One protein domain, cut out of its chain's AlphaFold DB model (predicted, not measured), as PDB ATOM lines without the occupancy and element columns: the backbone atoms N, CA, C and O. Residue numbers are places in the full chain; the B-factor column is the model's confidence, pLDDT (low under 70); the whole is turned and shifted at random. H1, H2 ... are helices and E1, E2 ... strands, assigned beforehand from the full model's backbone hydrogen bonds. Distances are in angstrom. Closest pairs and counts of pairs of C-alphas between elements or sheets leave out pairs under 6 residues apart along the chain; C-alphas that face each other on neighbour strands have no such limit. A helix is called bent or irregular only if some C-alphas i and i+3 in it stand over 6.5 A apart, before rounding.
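Overview. This is residues 6 to 57 of the 117 residues of an uncharacterized protein of Bacillus azotoformans MEV2011 (UniProt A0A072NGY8). A two-stranded hairpin, E1 and E2, and one long helix, H1, make a narrow, flat V: after E2 the chain turns and H1 folds back along the hairpin's side, with its far end, residues 48 to 57, standing free. At the other end of the hairpin a long loop joins the two strands, and its residues 16 to 22 stick out. The printed part has 52 residues with two named strands and one named helix, in the order E1, E2, H1; the sheet's order is E1 - E2, antiparallel, and the class is mixed, helices and strands. The whole is only just extended, close to loose, with a radius of gyration of the C-alphas of 15.3 A and spans of 47 by 25 by 10 A.

Along the chain. Find C-alpha 6 at (158.778, 111.822, 21.151), where E1 begins; it holds residues 6 to 10 and is 12.5 A long from first to last C-alpha. Its partner E2 holds residues 28 to 32 and runs 12.6 A, from C-alpha 28 at (165.126, 118.068, 12.578). Then look for H1, residues 37 to 57, which runs 31.7 A and ends with C-alpha 57 at (181.815, 118.600, 20.839). H1 is neither bent nor irregular, but only just: C-alphas 54 and 57 are 6.5 A apart.

Arrangement. Begin with the sheet, where E1 and E2 form a hairpin of antiparallel neighbours, with 159 degrees between their directions. The C-alphas of Leu 8 and Phe 30 face each other at 5.3 A. Look for N 31 and O 7, within hydrogen-bond range at 3.2 A, and for N 9 and O 29 at 3.4 A. From E2 go on to H1: three pairs of their C-alphas are within 8 A, the closest being those of Leu 32 and Leu 43, 7.5 A apart, and the centres are 11.9 A apart. E1 and H1 are apart. In H1, 16 of 17 O i to N i+4 pairs are within hydrogen-bond range.

Size, cuts and confidence. The two C-alphas farthest apart are those of Gly 18, in the loop, and Glu 38, in H1, at 47.6 A. The C-alphas of Leu 6 and Pro 57, the first and last printed, are 24.0 A apart. The printed part has no cut. The link from E1 to E2 is long, with 17 residues, 11 to 27; the link from E2 to H1 is tight, with 4 residues. Read the B-factor column for the model's confidence: the mean pLDDT of the printed part is 73.2, and residues 6 to 22 are under 70, while H1 has a mean of 91.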
ATOM      1  N   LEU A   6     157.945 111.009  22.035       37.41
ATOM      2  CA  LEU A   6     158.778 111.822  21.151       37.41
ATOM      3  C   LEU A   6     158.610 111.282  19.732       37.41
ATOM      4  O   LEU A   6     159.111 110.198  19.428       37.41
ATOM      5  N   LEU A   7     157.932 112.031  18.864       38.66
ATOM      6  CA  LEU A   7     157.864 111.695  17.443       38.66
ATOM      7  C   LEU A   7     158.958 112.472  16.699       38.66
ATOM      8  O   LEU A   7     158.909 113.698  16.584       38.66
ATOM      9  N   LEU A   8     159.971 111.748  16.217       36.97
ATOM     10  CA  LEU A   8     161.032 112.287  15.368       36.97
ATOM     11  C   LEU A   8     160.580 112.207  13.905       36.97
ATOM     12  O   LEU A   8     160.481 111.112  13.352       36.97
ATOM     13  N   VAL A   9     160.341 113.352  13.265       38.31
ATOM     14  CA  VAL A   9     160.097 113.411  11.817       38.31
ATOM     15  C   VAL A   9     161.369 113.920  11.140       38.31
ATOM     16  O   VAL A   9     161.734 115.089  11.270       38.31
ATOM     17  N   LEU A  10     162.072 113.023  10.442       33.59
ATOM     18  CA  LEU A  10     163.233 113.352   9.613       33.59
ATOM     19  C   LEU A  10     162.760 113.707   8.204       33.59
ATOM     20  O   LEU A  10     162.189 112.866   7.508       33.59
ATOM     21  N   PHE A  11     163.016 114.938   7.768       33.97
ATOM     22  CA  PHE A  11     162.858 115.310   6.367       33.97
ATOM     23  C   PHE A  11     164.179 115.066   5.630       33.97
ATOM     24  O   PHE A  11     165.055 115.930   5.598       33.97
ATOM     25  N   ASP A  12     164.310 113.891   5.013       40.38
ATOM     26  CA  ASP A  12     165.330 113.646   3.993       40.38
ATOM     27  C   ASP A  12     164.914 114.355   2.699       40.38
ATOM     28  O   ASP A  12     164.129 113.842   1.896       40.38
ATOM     29  N   ASN A  13     165.455 115.548   2.458       38.62
ATOM     30  CA  ASN A  13     165.425 116.117   1.116       38.62
ATOM     31  C   ASN A  13     166.430 115.361   0.232       38.62
ATOM     32  O   ASN A  13     167.624 115.631   0.261       38.62
ATOM     33  N   LEU A  14     165.899 114.409  -0.544       38.00
ATOM     34  CA  LEU A  14     166.442 113.805  -1.768       38.00
ATOM     35  C   LEU A  14     167.970 113.568  -1.835       38.00
ATOM     36  O   LEU A  14     168.732 114.443  -2.239       38.00
ATOM     37  N   VAL A  15     168.384 112.301  -1.731       36.06
ATOM     38  CA  VAL A  15     169.499 111.788  -2.549       36.06
ATOM     39  C   VAL A  15     169.059 110.506  -3.252       36.06
ATOM     40  O   VAL A  15     169.013 109.424  -2.673       36.06
ATOM     41  N   LYS A  16     168.728 110.627  -4.544       34.94
ATOM     42  CA  LYS A  16     168.673 109.490  -5.471       34.94
ATOM     43  C   LYS A  16     170.102 109.138  -5.902       34.94
ATOM     44  O   LYS A  16     170.774 109.975  -6.485       34.94
ATOM     45  N   VAL A  17     170.488 107.887  -5.633       35.47
ATOM     46  CA  VAL A  17     171.503 107.035  -6.295       35.47
ATOM     47  C   VAL A  17     172.794 107.718  -6.782       35.47
ATOM     48  O   VAL A  17     172.823 108.342  -7.838       35.47
ATOM     49  N   GLY A  18     173.902 107.415  -6.096       41.94
ATOM     50  CA  GLY A  18     175.267 107.560  -6.617       41.94
ATOM     51  C   GLY A  18     176.164 108.453  -5.759       41.94
ATOM     52  O   GLY A  18     175.979 109.662  -5.725       41.94
ATOM     53  N   ILE A  19     177.194 107.843  -5.154       38.53
ATOM     54  CA  ILE A  19     178.232 108.444  -4.290       38.53
ATOM     55  C   ILE A  19     177.724 108.793  -2.879       38.53
ATOM     56  O   ILE A  19     176.935 109.711  -2.685       38.53
ATOM     57  N   VAL A  20     178.233 108.072  -1.873       48.38
ATOM     58  CA  VAL A  20     178.052 108.395  -0.447       48.38
ATOM     59  C   VAL A  20     178.707 109.752  -0.181       48.38
ATOM     60  O   VAL A  20     179.930 109.851  -0.106       48.38
ATOM     61  N   ARG A  21     177.898 110.807  -0.077       50.62
ATOM     62  CA  ARG A  21     178.315 112.111   0.444       50.62
ATOM     63  C   ARG A  21     177.647 112.312   1.797       50.62
ATOM     64  O   ARG A  21     176.427 112.216   1.895       50.62
ATOM     65  N   THR A  22     178.443 112.577   2.825       69.06
ATOM     66  CA  THR A  22     177.940 113.044   4.121       69.06
ATOM     67  C   THR A  22     177.227 114.384   3.905       69.06
ATOM     68  O   THR A  22     177.806 115.248   3.240       69.06
ATOM     69  N   PRO A  23     175.991 114.572   4.399       77.12
ATOM     70  CA  PRO A  23     175.281 115.838   4.247       77.12
ATOM     71  C   PRO A  23     176.010 116.962   4.994       77.12
ATOM     72  O   PRO A  23     176.495 116.763   6.105       77.12
ATOM     73  N   GLU A  24     176.077 118.143   4.376       81.62
ATOM     74  CA  GLU A  24     176.663 119.350   4.981       81.62
ATOM     75  C   GLU A  24     175.729 119.972   6.034       81.62
ATOM     76  O   GLU A  24     176.188 120.551   7.014       81.62
ATOM     77  N   THR A  25     174.413 119.805   5.864       82.31
ATOM     78  CA  THR A  25     173.372 120.336   6.756       82.31
ATOM     79  C   THR A  25     172.281 119.300   6.998       82.31
ATOM     80  O   THR A  25     171.914 118.574   6.073       82.31
ATOM     81  N   ALA A  26     171.699 119.288   8.197       83.75
ATOM     82  CA  ALA A  26     170.544 118.465   8.548       83.75
ATOM     83  C   ALA A  26     169.499 119.308   9.291       83.75
ATOM     84  O   ALA A  26     169.858 120.192  10.067       83.75
ATOM     85  N   HIS A  27     168.218 119.022   9.061       85.50
ATOM     86  CA  HIS A  27     167.099 119.682   9.733       85.50
ATOM     87  C   HIS A  27     166.272 118.637  10.476       85.50
ATOM     88  O   HIS A  27     165.945 117.589   9.920       85.50
ATOM     89  N   PHE A  28     165.923 118.939  11.723       86.00
ATOM     90  CA  PHE A  28     165.126 118.068  12.578       86.00
ATOM     91  C   PHE A  28     163.894 118.821  13.065       86.00
ATOM     92  O   PHE A  28     163.949 120.022  13.336       86.00
ATOM     93  N   THR A  29     162.784 118.109  13.209       88.50
ATOM     94  CA  THR A  29     161.584 118.612  13.877       88.50
ATOM     95  C   THR A  29     161.136 117.573  14.891       88.50
ATOM     96  O   THR A  29     161.105 116.376  14.597       88.50
ATOM     97  N   PHE A  30     160.826 118.044  16.093       88.31
ATOM     98  CA  PHE A  30     160.383 117.218  17.206       88.31
ATOM     99  C   PHE A  30     158.954 117.616  17.562       88.31
ATOM    100  O   PHE A  30     158.689 118.797  17.779       88.31
ATOM    101  N   ASP A  31     158.056 116.637  17.631       89.88
ATOM    102  CA  ASP A  31     156.762 116.795  18.299       89.88
ATOM    103  C   ASP A  31     156.972 116.451  19.779       89.88
ATOM    104  O   ASP A  31     157.384 115.334  20.114       89.88
ATOM    105  N   LEU A  32     156.781 117.446  20.647       88.81
ATOM    106  CA  LEU A  32     156.916 117.323  22.094       88.81
ATOM    107  C   LEU A  32     155.526 117.385  22.721       88.81
ATOM    108  O   LEU A  32     154.788 118.343  22.494       88.81
ATOM    109  N   ARG A  33     155.197 116.386  23.546       89.00
ATOM    110  CA  ARG A  33     153.913 116.295  24.251       89.00
ATOM    111  C   ARG A  33     154.117 116.042  25.735       89.00
ATOM    112  O   ARG A  33     155.015 115.297  26.130       89.00
ATOM    113  N   ALA A  34     153.272 116.666  26.545       88.75
ATOM    114  CA  ALA A  34     153.268 116.505  27.989       88.75
ATOM    115  C   ALA A  34     151.848 116.674  28.543       88.75
ATOM    116  O   ALA A  34     151.038 117.406  27.982       88.75
ATOM    117  N   GLU A  35     151.574 116.009  29.663       87.25
ATOM    118  CA  GLU A  35     150.267 116.018  30.339       87.25
ATOM    119  C   GLU A  35     150.062 117.218  31.273       87.25
ATOM    120  O   GLU A  35     148.976 117.380  31.820       87.25
ATOM    121  N   THR A  36     151.087 118.049  31.493       88.81
ATOM    122  CA  THR A  36     150.972 119.299  32.262       88.81
ATOM    123  C   THR A  36     151.842 120.390  31.646       88.81
ATOM    124  O   THR A  36     152.824 120.101  30.952       88.81
ATOM    125  N   ASN A  37     151.501 121.653  31.912       89.00
ATOM    126  CA  ASN A  37     152.273 122.792  31.410       89.00
ATOM    127  C   ASN A  37     153.695 122.810  32.003       89.00
ATOM    128  O   ASN A  37     154.660 123.033  31.280       89.00
ATOM    129  N   GLU A  38     153.859 122.456  33.279       91.81
ATOM    130  CA  GLU A  38     155.165 122.375  33.948       91.81
ATOM    131  C   GLU A  38     156.034 121.257  33.354       91.81
ATOM    132  O   GLU A  38     157.249 121.399  33.182       91.81
ATOM    133  N   ALA A  39     155.416 120.121  33.014       92.25
ATOM    134  CA  ALA A  39     156.102 119.030  32.340       92.25
ATOM    135  C   ALA A  39     156.537 119.435  30.923       92.25
ATOM    136  O   ALA A  39     157.646 119.077  30.518       92.25
ATOM    137  N   MET A  40     155.720 120.213  30.202       92.31
ATOM    138  CA  MET A  40     156.066 120.763  28.888       92.31
ATOM    139  C   MET A  40     157.247 121.738  28.971       92.31
ATOM    140  O   MET A  40     158.212 121.599  28.220       92.31
ATOM    141  N   GLU A  41     157.227 122.672  29.925       93.06
ATOM    142  CA  GLU A  41     158.338 123.599  30.176       93.06
ATOM    143  C   GLU A  41     159.642 122.842  30.470       93.06
ATOM    144  O   GLU A  41     160.677 123.092  29.846       93.06
ATOM    145  N   SER A  42     159.583 121.840  31.356       95.12
ATOM    146  CA  SER A  42     160.736 120.990  31.668       95.12
ATOM    147  C   SER A  42     161.231 120.200  30.451       95.12
ATOM    148  O   SER A  42     162.438 119.986  30.299       95.12
ATOM    149  N   LEU A  43     160.322 119.732  29.594       93.81
ATOM    150  CA  LEU A  43     160.651 118.969  28.393       93.81
ATOM    151  C   LEU A  43     161.375 119.842  27.361       93.81
ATOM    152  O   LEU A  43     162.410 119.423  26.838       93.81
ATOM    153  N   ILE A  44     160.893 121.066  27.131       94.00
ATOM    154  CA  ILE A  44     161.531 122.050  26.246       94.00
ATOM    155  C   ILE A  44     162.933 122.400  26.757       94.00
ATOM    156  O   ILE A  44     163.899 122.338  25.994       94.00
ATOM    157  N   GLU A  45     163.078 122.681  28.056       94.88
ATOM    158  CA  GLU A  45     164.377 123.007  28.659       94.88
ATOM    159  C   GLU A  45     165.383 121.851  28.496       94.88
ATOM    160  O   GLU A  45     166.554 122.053  28.155       94.88
ATOM    161  N   LYS A  46     164.937 120.606  28.708       95.25
ATOM    162  CA  LYS A  46     165.774 119.410  28.516       95.25
ATOM    163  C   LYS A  46     166.160 119.210  27.056       95.25
ATOM    164  O   LYS A  46     167.312 118.849  26.797       95.25
ATOM    165  N   ALA A  47     165.240 119.435  26.121       93.31
ATOM    166  CA  ALA A  47     165.515 119.333  24.694       93.31
ATOM    167  C   ALA A  47     166.597 120.343  24.280       93.31
ATOM    168  O   ALA A  47     167.622 119.942  23.728       93.31
ATOM    169  N   GLN A  48     166.443 121.614  24.659       92.62
ATOM    170  CA  GLN A  48     167.420 122.675  24.383       92.62
ATOM    171  C   GLN A  48     168.802 122.354  24.968       92.62
ATOM    172  O   GLN A  48     169.792 122.318  24.238       92.62
ATOM    173  N   LYS A  49     168.875 121.987  26.257       92.88
ATOM    174  CA  LYS A  49     170.143 121.585  26.899       92.88
ATOM    175  C   LYS A  49     170.800 120.387  26.212       92.88
ATOM    176  O   LYS A  49     172.025 120.277  26.197       92.88
ATOM    177  N   THR A  50     170.008 119.453  25.693       91.56
ATOM    178  CA  THR A  50     170.524 118.268  24.992       91.56
ATOM    179  C   THR A  50     171.072 118.637  23.616       91.56
ATOM    180  O   THR A  50     172.149 118.161  23.248       91.56
ATOM    181  N   ILE A  51     170.394 119.529  22.893       90.25
ATOM    182  CA  ILE A  51     170.862 120.070  21.611       90.25
ATOM    183  C   ILE A  51     172.209 120.782  21.805       90.25
ATOM    184  O   ILE A  51     173.186 120.439  21.139       90.25
ATOM    185  N   GLU A  52     172.311 121.678  22.790       88.56
ATOM    186  CA  GLU A  52     173.548 122.409  23.105       88.56
ATOM    187  C   GLU A  52     174.714 121.477  23.465       88.56
ATOM    188  O   GLU A  52     175.839 121.633  22.976       88.56
ATOM    189  N   LYS A  53     174.455 120.471  24.312       89.50
ATOM    190  CA  LYS A  53     175.461 119.475  24.710       89.50
ATOM    191  C   LYS A  53     175.941 118.628  23.536       89.50
ATOM    192  O   LYS A  53     177.098 118.221  23.542       89.50
ATOM    193  N   THR A  54     175.074 118.372  22.560       86.31
ATOM    194  CA  THR A  54     175.416 117.615  21.347       86.31
ATOM    195  C   THR A  54     176.221 118.461  20.361       86.31
ATOM    196  O   THR A  54     177.161 117.951  19.762       86.31
ATOM    197  N   ALA A  55     175.904 119.753  20.230       85.94
ATOM    198  CA  ALA A  55     176.574 120.661  19.296       85.94
ATOM    199  C   ALA A  55     178.008 121.027  19.725       85.94
ATOM    200  O   ALA A  55     178.909 121.172  18.899       85.94
ATOM    201  N   LYS A  56     178.241 121.170  21.038       82.00
ATOM    202  CA  LYS A  56     179.521 121.659  21.576       82.00
ATOM    203  C   LYS A  56     180.740 120.793  21.195       82.00
ATOM    204  O   LYS A  56     181.754 121.373  20.810       82.00
ATOM    205  N   PRO A  57     180.699 119.448  21.264       84.38
ATOM    206  CA  PRO A  57     181.815 118.600  20.839       84.38
ATOM    207  C   PRO A  57     182.030 118.565  19.322       84.38
ATOM    208  O   PRO A  57     183.139 118.276  18.879       84.38
TER     209      PRO A  57